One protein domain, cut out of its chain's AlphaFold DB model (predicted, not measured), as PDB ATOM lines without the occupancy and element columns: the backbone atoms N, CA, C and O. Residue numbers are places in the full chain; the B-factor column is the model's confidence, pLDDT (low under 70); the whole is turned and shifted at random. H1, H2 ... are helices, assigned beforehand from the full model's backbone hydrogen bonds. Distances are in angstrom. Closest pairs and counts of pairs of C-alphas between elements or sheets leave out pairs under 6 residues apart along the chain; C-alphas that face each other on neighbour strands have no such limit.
ATOM      1  N   PHE A   2     -30.365 -53.730  -3.658       33.56
ATOM      2  CA  PHE A   2     -28.995 -53.227  -3.787       33.56
ATOM      3  C   PHE A   2     -28.374 -53.276  -2.385       33.56
ATOM      4  O   PHE A   2     -29.015 -52.871  -1.424       33.56
ATOM      5  N   THR A   3     -27.157 -53.822  -2.334       34.34
ATOM      6  CA  THR A   3     -26.235 -53.984  -1.195       34.34
ATOM      7  C   THR A   3     -26.533 -55.092  -0.176       34.34
ATOM      8  O   THR A   3     -26.717 -54.839   1.009       34.34
ATOM      9  N   GLU A   4     -26.431 -56.342  -0.625       46.22
ATOM     10  CA  GLU A   4     -25.724 -57.363   0.159       46.22
ATOM     11  C   GLU A   4     -24.365 -57.616  -0.511       46.22
ATOM     12  O   GLU A   4     -24.286 -57.642  -1.741       46.22
ATOM     13  N   ARG A   5     -23.322 -57.833   0.307       44.31
ATOM     14  CA  ARG A   5     -21.901 -58.103  -0.023       44.31
ATOM     15  C   ARG A   5     -20.947 -56.900  -0.058       44.31
ATOM     16  O   ARG A   5     -20.272 -56.650  -1.054       44.31
ATOM     17  N   THR A   6     -20.742 -56.247   1.082       45.66
ATOM     18  CA  THR A   6     -19.427 -55.653   1.380       45.66
ATOM     19  C   THR A   6     -18.454 -56.786   1.735       45.66
ATOM     20  O   THR A   6     -18.428 -57.262   2.863       45.66
ATOM     21  N   GLY A   7     -17.704 -57.290   0.751       47.44
ATOM     22  CA  GLY A   7     -16.702 -58.340   0.974       47.44
ATOM     23  C   GLY A   7     -15.488 -57.868   1.802       47.44
ATOM     24  O   GLY A   7     -15.263 -56.660   1.929       47.44
ATOM     25  N   PRO A   8     -14.645 -58.795   2.306       56.88
ATOM     26  CA  PRO A   8     -13.487 -58.495   3.169       56.88
ATOM     27  C   PRO A   8     -12.471 -57.526   2.537       56.88
ATOM     28  O   PRO A   8     -11.771 -56.797   3.239       56.88
ATOM     29  N   CYS A   9     -12.438 -57.438   1.205       49.91
ATOM     30  CA  CYS A   9     -11.583 -56.504   0.474       49.91
ATOM     31  C   CYS A   9     -11.906 -55.026   0.762       49.91
ATOM     32  O   CYS A   9     -10.993 -54.205   0.768       49.91
ATOM     33  N   HIS A  10     -13.167 -54.670   1.046       56.78
ATOM     34  CA  HIS A  10     -13.547 -53.281   1.340       56.78
ATOM     35  C   HIS A  10     -13.015 -52.815   2.706       56.78
ATOM     36  O   HIS A  10     -12.585 -51.671   2.851       56.78
ATOM     37  N   ALA A  11     -12.960 -53.716   3.692       61.47
ATOM     38  CA  ALA A  11     -12.381 -53.426   5.003       61.47
ATOM     39  C   ALA A  11     -10.862 -53.178   4.914       61.47
ATOM     40  O   ALA A  11     -10.344 -52.256   5.545       61.47
ATOM     41  N   LEU A  12     -10.153 -53.938   4.071       71.06
ATOM     42  CA  LEU A  12      -8.700 -53.813   3.888       71.06
ATOM     43  C   LEU A  12      -8.283 -52.487   3.231       71.06
ATOM     44  O   LEU A  12      -7.221 -51.952   3.557       71.06
ATOM     45  N   ILE A  13      -9.131 -51.900   2.377       77.88
ATOM     46  CA  ILE A  13      -8.849 -50.618   1.707       77.88
ATOM     47  C   ILE A  13      -8.611 -49.490   2.717       77.88
ATOM     48  O   ILE A  13      -7.772 -48.629   2.464       77.88
ATOM     49  N   ARG A  14      -9.267 -49.509   3.887       72.94
ATOM     50  CA  ARG A  14      -9.086 -48.508   4.958       72.94
ATOM     51  C   ARG A  14      -7.713 -48.601   5.643       72.94
ATOM     52  O   ARG A  14      -7.215 -47.621   6.211       72.94
ATOM     53  N   TYR A  15      -7.066 -49.764   5.560       79.56
ATOM     54  CA  TYR A  15      -5.760 -50.013   6.166       79.56
ATOM     55  C   TYR A  15      -4.584 -49.697   5.238       79.56
ATOM     56  O   TYR A  15      -3.483 -49.445   5.733       79.56
ATOM     57  N   LEU A  16      -4.826 -49.603   3.926       87.94
ATOM     58  CA  LEU A  16      -3.799 -49.276   2.940       87.94
ATOM     59  C   LEU A  16      -3.173 -47.889   3.192       87.94
ATOM     60  O   LEU A  16      -3.878 -46.942   3.551       87.94
ATOM     61  N   PRO A  17      -1.863 -47.708   2.961       86.00
ATOM     62  CA  PRO A  17      -1.172 -46.437   3.168       86.00
ATOM     63  C   PRO A  17      -1.397 -45.458   1.999       86.00
ATOM     64  O   PRO A  17      -0.446 -44.945   1.404       86.00
ATOM     65  N   THR A  18      -2.656 -45.174   1.659       92.00
ATOM     66  CA  THR A  18      -3.014 -44.146   0.670       92.00
ATOM     67  C   THR A  18      -2.919 -42.747   1.286       92.00
ATOM     68  O   THR A  18      -2.999 -42.579   2.507       92.00
ATOM     69  N   ALA A  19      -2.766 -41.713   0.454       91.00
ATOM     70  CA  ALA A  19      -2.775 -40.326   0.930       91.00
ATOM     71  C   ALA A  19      -4.084 -39.985   1.667       91.00
ATOM     72  O   ALA A  19      -4.048 -39.348   2.720       91.00
ATOM     73  N   ASN A  20      -5.219 -40.487   1.164       87.06
ATOM     74  CA  ASN A  20      -6.524 -40.279   1.782       87.06
ATOM     75  C   ASN A  20      -6.626 -40.958   3.157       87.06
ATOM     76  O   ASN A  20      -7.041 -40.326   4.124       87.06
ATOM     77  N   ASN A  21      -6.154 -42.203   3.290       87.50
ATOM     78  CA  ASN A  21      -6.170 -42.911   4.574       87.50
ATOM     79  C   ASN A  21      -5.226 -42.269   5.597       87.50
ATOM     80  O   ASN A  21      -5.562 -42.190   6.777       87.50
ATOM     81  N   ARG A  22      -4.062 -41.759   5.163       90.00
ATOM     82  CA  ARG A  22      -3.165 -40.979   6.034       90.00
ATOM     83  C   ARG A  22      -3.838 -39.701   6.534       90.00
ATOM     84  O   ARG A  22      -3.776 -39.424   7.730       90.00
ATOM     85  N   LYS A  23      -4.509 -38.957   5.644       91.12
ATOM     86  CA  LYS A  23      -5.268 -37.751   6.005       91.12
ATOM     87  C   LYS A  23      -6.400 -38.078   6.981       91.12
ATOM     88  O   LYS A  23      -6.489 -37.446   8.023       91.12
ATOM     89  N   MET A  24      -7.186 -39.118   6.701       86.50
ATOM     90  CA  MET A  24      -8.267 -39.573   7.578       86.50
ATOM     91  C   MET A  24      -7.753 -39.927   8.983       86.50
ATOM     92  O   MET A  24      -8.314 -39.478   9.977       86.50
ATOM     93  N   ARG A  25      -6.644 -40.676   9.087       87.19
ATOM     94  CA  ARG A  25      -6.030 -41.008  10.386       87.19
ATOM     95  C   ARG A  25      -5.533 -39.771  11.131       87.19
ATOM     96  O   ARG A  25      -5.700 -39.704  12.344       87.19
ATOM     97  N   ARG A  26      -4.928 -38.806  10.429       92.12
ATOM     98  CA  ARG A  26      -4.487 -37.537  11.027       92.12
ATOM     99  C   ARG A  26      -5.674 -36.758  11.592       92.12
ATOM    100  O   ARG A  26      -5.633 -36.397  12.760       92.12
ATOM    101  N   ASN A  27      -6.726 -36.583  10.798       90.38
ATOM    102  CA  ASN A  27      -7.932 -35.874  11.215       90.38
ATOM    103  C   ASN A  27      -8.599 -36.561  12.415       90.38
ATOM    104  O   ASN A  27      -8.974 -35.893  13.367       90.38
ATOM    105  N   ASN A  28      -8.699 -37.897  12.412       87.38
ATOM    106  CA  ASN A  28      -9.295 -38.628  13.533       87.38
ATOM    107  C   ASN A  28      -8.512 -38.426  14.841       87.38
ATOM    108  O   ASN A  28      -9.117 -38.241  15.890       87.38
ATOM    109  N   ARG A  29      -7.171 -38.412  14.775       91.12
ATOM    110  CA  ARG A  29      -6.318 -38.125  15.943       91.12
ATOM    111  C   ARG A  29      -6.498 -36.698  16.455       91.12
ATOM    112  O   ARG A  29      -6.489 -36.483  17.658       91.12
ATOM    113  N   GLU A  30      -6.646 -35.736  15.551       93.94
ATOM    114  CA  GLU A  30      -6.871 -34.334  15.908       93.94
ATOM    115  C   GLU A  30      -8.227 -34.145  16.600       93.94
ATOM    116  O   GLU A  30      -8.285 -33.571  17.683       93.94
ATOM    117  N   VAL A  31      -9.295 -34.722  16.036       91.06
ATOM    118  CA  VAL A  31     -10.633 -34.729  16.650       91.06
ATOM    119  C   VAL A  31     -10.600 -35.383  18.030       91.06
ATOM    120  O   VAL A  31     -11.136 -34.831  18.986       91.06
ATOM    121  N   GLU A  32      -9.945 -36.538  18.157       90.44
ATOM    122  CA  GLU A  32      -9.813 -37.225  19.442       90.44
ATOM    123  C   GLU A  32      -9.043 -36.386  20.470       90.44
ATOM    124  O   GLU A  32      -9.468 -36.292  21.618       90.44
ATOM    125  N   SER A  33      -7.956 -35.726  20.061       93.75
ATOM    126  CA  SER A  33      -7.185 -34.835  20.934       93.75
ATOM    127  C   SER A  33      -8.035 -33.677  21.460       93.75
ATOM    128  O   SER A  33      -7.992 -33.385  22.653       93.75
ATOM    129  N   ILE A  34      -8.822 -33.040  20.589       93.44
ATOM    130  CA  ILE A  34      -9.711 -31.932  20.964       93.44
ATOM    131  C   ILE A  34     -10.781 -32.415  21.949       93.44
ATOM    132  O   ILE A  34     -11.022 -31.773  22.970       93.44
ATOM    133  N   LEU A  35     -11.406 -33.565  21.678       91.69
ATOM    134  CA  LEU A  35     -12.427 -34.128  22.564       91.69
ATOM    135  C   LEU A  35     -11.853 -34.495  23.934       91.69
ATOM    136  O   LEU A  35     -12.452 -34.144  24.947       91.69
ATOM    137  N   ARG A  36     -10.669 -35.121  23.983       91.81
ATOM    138  CA  ARG A  36      -9.969 -35.423  25.243       91.81
ATOM    139  C   ARG A  36      -9.689 -34.163  26.054       91.81
ATOM    140  O   ARG A  36      -9.902 -34.162  27.262       91.81
ATOM    141  N   GLU A  37      -9.262 -33.082  25.405       93.31
ATOM    142  CA  GLU A  37      -9.023 -31.802  26.077       93.31
ATOM    143  C   GLU A  37     -10.316 -31.204  26.653       93.31
ATOM    144  O   GLU A  37     -10.338 -30.760  27.803       93.31
ATOM    145  N   ILE A  38     -11.409 -31.218  25.881       91.44
ATOM    146  CA  ILE A  38     -12.719 -30.715  26.322       91.44
ATOM    147  C   ILE A  38     -13.237 -31.531  27.510       91.44
ATOM    148  O   ILE A  38     -13.668 -30.948  28.506       91.44
ATOM    149  N   ILE A  39     -13.176 -32.860  27.424       89.31
ATOM    150  CA  ILE A  39     -13.629 -33.765  28.486       89.31
ATOM    151  C   ILE A  39     -12.769 -33.589  29.740       89.31
ATOM    152  O   ILE A  39     -13.312 -33.429  30.829       89.31
ATOM    153  N   GLY A  40     -11.443 -33.522  29.602       89.56
ATOM    154  CA  GLY A  40     -10.540 -33.299  30.733       89.56
ATOM    155  C   GLY A  40     -10.826 -31.984  31.462       89.56
ATOM    156  O   GLY A  40     -10.923 -31.963  32.687       89.56
ATOM    157  N   LYS A  41     -11.055 -30.893  30.718       89.94
ATOM    158  CA  LYS A  41     -11.461 -29.598  31.293       89.94
ATOM    159  C   LYS A  41     -12.793 -29.682  32.045       89.94
ATOM    160  O   LYS A  41     -12.952 -29.014  33.063       89.94
ATOM    161  N   ARG A  42     -13.743 -30.487  31.553       87.19
ATOM    162  CA  ARG A  42     -15.061 -30.693  32.180       87.19
ATOM    163  C   ARG A  42     -14.954 -31.482  33.478       87.19
ATOM    164  O   ARG A  42     -15.501 -31.035  34.476       87.19
ATOM    165  N   ILE A  43     -14.211 -32.587  33.474       85.94
ATOM    166  CA  ILE A  43     -13.982 -33.408  34.672       85.94
ATOM    167  C   ILE A  43     -13.337 -32.556  35.772       85.94
ATOM    168  O   ILE A  43     -13.846 -32.510  36.885       85.94
ATOM    169  N   GLN A  44     -12.299 -31.780  35.440       88.06
ATOM    170  CA  GLN A  44     -11.660 -30.878  36.405       88.06
ATOM    171  C   GLN A  44     -12.610 -29.807  36.956       88.06
ATOM    172  O   GLN A  44     -12.503 -29.432  38.120       88.06
ATOM    173  N   ALA A  45     -13.520 -29.275  36.134       86.81
ATOM    174  CA  ALA A  45     -14.526 -28.323  36.599       86.81
ATOM    175  C   ALA A  45     -15.500 -28.986  37.591       86.81
ATOM    176  O   ALA A  45     -15.761 -28.431  38.658       86.81
ATOM    177  N   MET A  46     -15.953 -30.207  37.287       82.94
ATOM    178  CA  MET A  46     -16.835 -30.987  38.160       82.94
ATOM    179  C   MET A  46     -16.170 -31.327  39.502       82.94
ATOM    180  O   MET A  46     -16.794 -31.168  40.547       82.94
ATOM    181  N   GLU A  47     -14.893 -31.720  39.501       84.19
ATOM    182  CA  GLU A  47     -14.115 -31.979  40.726       84.19
ATOM    183  C   GLU A  47     -13.973 -30.734  41.613       84.19
ATOM    184  O   GLU A  47     -13.951 -30.836  42.839       84.19
ATOM    185  N   ARG A  48     -13.913 -29.540  41.007       86.44
ATOM    186  CA  ARG A  48     -13.903 -28.257  41.729       86.44
ATOM    187  C   ARG A  48     -15.284 -27.835  42.247       86.44
ATOM    188  O   ARG A  48     -15.397 -26.769  42.849       86.44
ATOM    189  N   GLY A  49     -16.320 -28.644  42.029       79.12
ATOM    190  CA  GLY A  49     -17.697 -28.332  42.408       79.12
ATOM    191  C   GLY A  49     -18.359 -27.287  41.507       79.12
ATOM    192  O   GLY A  49     -19.393 -26.733  41.876       79.12
ATOM    193  N   GLU A  50     -17.784 -26.995  40.335       78.31
ATOM    194  CA  GLU A  50     -18.464 -26.202  39.314       78.31
ATOM    195  C   GLU A  50     -19.576 -27.074  38.711       78.31
ATOM    196  O   GLU A  50     -19.330 -28.205  38.290       78.31
ATOM    197  N   GLY A  51     -20.814 -26.570  38.701       65.25
ATOM    198  CA  GLY A  51     -21.962 -27.327  38.198       65.25
ATOM    199  C   GLY A  51     -21.747 -27.817  36.763       65.25
ATOM    200  O   GLY A  51     -21.206 -27.096  35.916       65.25
ATOM    201  N   THR A  52     -22.192 -29.043  36.481       65.44
ATOM    202  CA  THR A  52     -22.279 -29.558  35.114       65.44
ATOM    203  C   THR A  52     -23.150 -28.615  34.290       65.44
ATOM    204  O   THR A  52     -24.226 -28.197  34.714       65.44
ATOM    205  N   LYS A  53     -22.679 -28.228  33.098       66.56
ATOM    206  CA  LYS A  53     -23.585 -27.583  32.142       66.56
ATOM    207  C   LYS A  53     -24.593 -28.629  31.685       66.56
ATOM    208  O   LYS A  53     -24.195 -29.767  31.433       66.56
ATOM    209  N   ASP A  54     -25.843 -28.212  31.525       75.12
ATOM    210  CA  ASP A  54     -26.937 -29.035  31.002       75.12
ATOM    211  C   ASP A  54     -26.792 -29.221  29.480       75.12
ATOM    212  O   ASP A  54     -27.545 -28.693  28.663       75.12
ATOM    213  N   ASP A  55     -25.703 -29.876  29.084       83.62
ATOM    214  CA  ASP A  55     -25.420 -30.288  27.718       83.62
ATOM    215  C   ASP A  55     -25.160 -31.796  27.665       83.62
ATOM    216  O   ASP A  55     -24.916 -32.442  28.683       83.62
ATOM    217  N   MET A  56     -25.225 -32.372  26.459       83.69
ATOM    218  CA  MET A  56     -25.092 -33.819  26.249       83.69
ATOM    219  C   MET A  56     -23.853 -34.408  26.936       83.69
ATOM    220  O   MET A  56     -23.930 -35.489  27.514       83.69
ATOM    221  N   LEU A  57     -22.716 -33.706  26.889       85.56
ATOM    222  CA  LEU A  57     -21.485 -34.180  27.512       85.56
ATOM    223  C   LEU A  57     -21.577 -34.126  29.042       85.56
ATOM    224  O   LEU A  57     -21.149 -35.069  29.700       85.56
ATOM    225  N   GLY A  58     -22.139 -33.053  29.602       83.75
ATOM    226  CA  GLY A  58     -22.410 -32.954  31.036       83.75
ATOM    227  C   GLY A  58     -23.297 -34.093  31.532       83.75
ATOM    228  O   GLY A  58     -22.938 -34.758  32.500       83.75
ATOM    229  N   LEU A  59     -24.383 -34.388  30.812       83.06
ATOM    230  CA  LEU A  59     -25.305 -35.472  31.154       83.06
ATOM    231  C   LEU A  59     -24.636 -36.854  31.067       83.06
ATOM    232  O   LEU A  59     -24.818 -37.685  31.958       83.06
ATOM    233  N   LEU A  60     -23.837 -37.097  30.019       81.81
ATOM    234  CA  LEU A  60     -23.077 -38.342  29.860       81.81
ATOM    235  C   LEU A  60     -22.085 -38.542  31.011       81.81
ATOM    236  O   LEU A  60     -22.045 -39.624  31.589       81.81
ATOM    237  N   LEU A  61     -21.321 -37.506  31.368       83.31
ATOM    238  CA  LEU A  61     -20.342 -37.569  32.457       83.31
ATOM    239  C   LEU A  61     -21.015 -37.733  33.824       83.31
ATOM    240  O   LEU A  61     -20.552 -38.521  34.641       83.31
ATOM    241  N   GLU A  62     -22.120 -37.033  34.069       79.56
ATOM    242  CA  GLU A  62     -22.856 -37.118  35.331       79.56
ATOM    243  C   GLU A  62     -23.501 -38.491  35.535       79.56
ATOM    244  O   GLU A  62     -23.441 -39.046  36.631       79.56
ATOM    245  N   THR A  63     -24.074 -39.068  34.475       76.62
ATOM    246  CA  THR A  63     -24.620 -40.433  34.515       76.62
ATOM    247  C   THR A  63     -23.504 -41.443  34.777       76.62
ATOM    248  O   THR A  63     -23.672 -42.350  35.584       76.62
ATOM    249  N   ASN A  64     -22.334 -41.232  34.167       77.44
ATOM    250  CA  ASN A  64     -21.175 -42.099  34.329       77.44
ATOM    251  C   ASN A  64     -20.606 -42.126  35.756       77.44
ATOM    252  O   ASN A  64     -20.075 -43.137  36.191       77.44
ATOM    253  N   MET A  65     -20.709 -41.019  36.495       72.00
ATOM    254  CA  MET A  65     -20.237 -40.940  37.885       72.00
ATOM    255  C   MET A  65     -21.202 -41.574  38.895       72.00
ATOM    256  O   MET A  65     -20.831 -41.757  40.052       72.00
ATOM    257  N   ARG A  66     -22.448 -41.854  38.493       69.31
ATOM    258  CA  ARG A  66     -23.492 -42.406  39.371       69.31
ATOM    259  C   ARG A  66     -23.619 -43.928  39.281       69.31
ATOM    260  O   ARG A  66     -24.237 -44.505  40.169       69.31
ATOM    261  N   ASP A  67     -23.074 -44.549  38.237       70.62
ATOM    262  CA  ASP A  67     -23.249 -45.971  37.935       70.62
ATOM    263  C   ASP A  67     -21.885 -46.683  37.891       70.62
ATOM    264  O   ASP A  67     -21.016 -46.320  37.099       70.62
ATOM    265  N   ASP A  68     -21.687 -47.715  38.721       57.62
ATOM    266  CA  ASP A  68     -20.417 -48.469  38.816       57.62
ATOM    267  C   ASP A  68     -20.105 -49.299  37.545       57.62
ATOM    268  O   ASP A  68     -18.996 -49.804  37.382       57.62
ATOM    269  N   MET A  69     -21.069 -49.414  36.622       60.72
ATOM    270  CA  MET A  69     -20.945 -50.038  35.292       60.72
ATOM    271  C   MET A  69     -20.887 -48.991  34.162       60.72
ATOM    272  O   MET A  69     -21.363 -49.224  33.049       60.72
ATOM    273  N   GLY A  70     -20.365 -47.804  34.469       64.94
ATOM    274  CA  GLY A  70     -20.309 -46.661  33.568       64.94
ATOM    275  C   GLY A  70     -19.461 -46.851  32.295       64.94
ATOM    276  O   GLY A  70     -18.591 -47.716  32.200       64.94
ATOM    277  N   MET A  71     -19.717 -46.002  31.295       72.25
ATOM    278  CA  MET A  71     -18.925 -45.856  30.068       72.25
ATOM    279  C   MET A  71     -17.476 -45.429  30.355       72.25
ATOM    280  O   MET A  71     -17.202 -44.571  31.196       72.25
TER     281      MET A  71
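This is residues 2 to 71 of the 170 residues of the protein "Putative cytochrome P450 superfamily protein" of Zea mays (UniProt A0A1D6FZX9). One long helix, H2, makes the length of an open, bracket-like shape, with a small helix at each end of it: residues 2 to 12, with most of short H1, stick out from the end where H2 begins, and H3 sits beside the other end, where the chain folds back after H2. H1 and H3 are far from each other, and contacts between the parts are few. The printed part has 70 residues with three named helices, in the order H1, H2, H3, and no named strand; the class is all helix. The whole is extended, with a radius of gyration of the C-alphas of 18.7 A, and elongated, spanning 50 by 28 by 22 A.

H1, residues 8 to 13, touches no helix. A tight link of 5 residues joins it to H2, residues 19 to 47, yet H1 and H2 are apart. In H2, residues 26 to 37 stand free. A short link of 8 residues leads from H2 to H3, residues 56 to 66. H2 and H3 only just touch, with 3 pairs of C-alphas within 8 A, and H2 does so with residues 39 to 43 alone. Their closest C-alphas are those of Arg 42 and Gly 58, 7.8 A apart. H2 and H3 run the same way at a steep tilt of 59 degrees. H1 and H3 are apart. In H1 and H2 every O i to N i+4 pair is within hydrogen-bond range; in H3, 6 of 7 are.

H1 runs from Pro 8, with its C-alpha at (-13.487, -58.495, 3.169), to Ile 13, 9.3 A from first to last C-alpha. H2 runs from Ala 19, with its C-alpha at (-2.775, -40.326, 0.930), to Glu 47, with its C-alpha at (-14.115, -31.979, 40.726), 42.2 A from first to last C-alpha. H3 runs from Met 56 to Arg 66, 15.8 A from first to last C-alpha, and C-alpha 66 is at (-23.492, -42.406, 39.371).

The two C-alphas farthest apart are those of Phe 2 and Arg 48, at 54.1 A; the first and last printed C-alphas, of Phe 2 and Met 71, are 36.1 A apart. The printed part has no cut, and neither link between helices is long. Residues 64 to 69, of which 64 to 66 belong to H3, also stand free. The mean pLDDT of the printed part is 77.7, with 90 for H2, 80 for H3 and 62 for H1. The model's confidence is under 70 at residues 2 to 11, residues 51 to 53, residue 66 and residues 68 to 70.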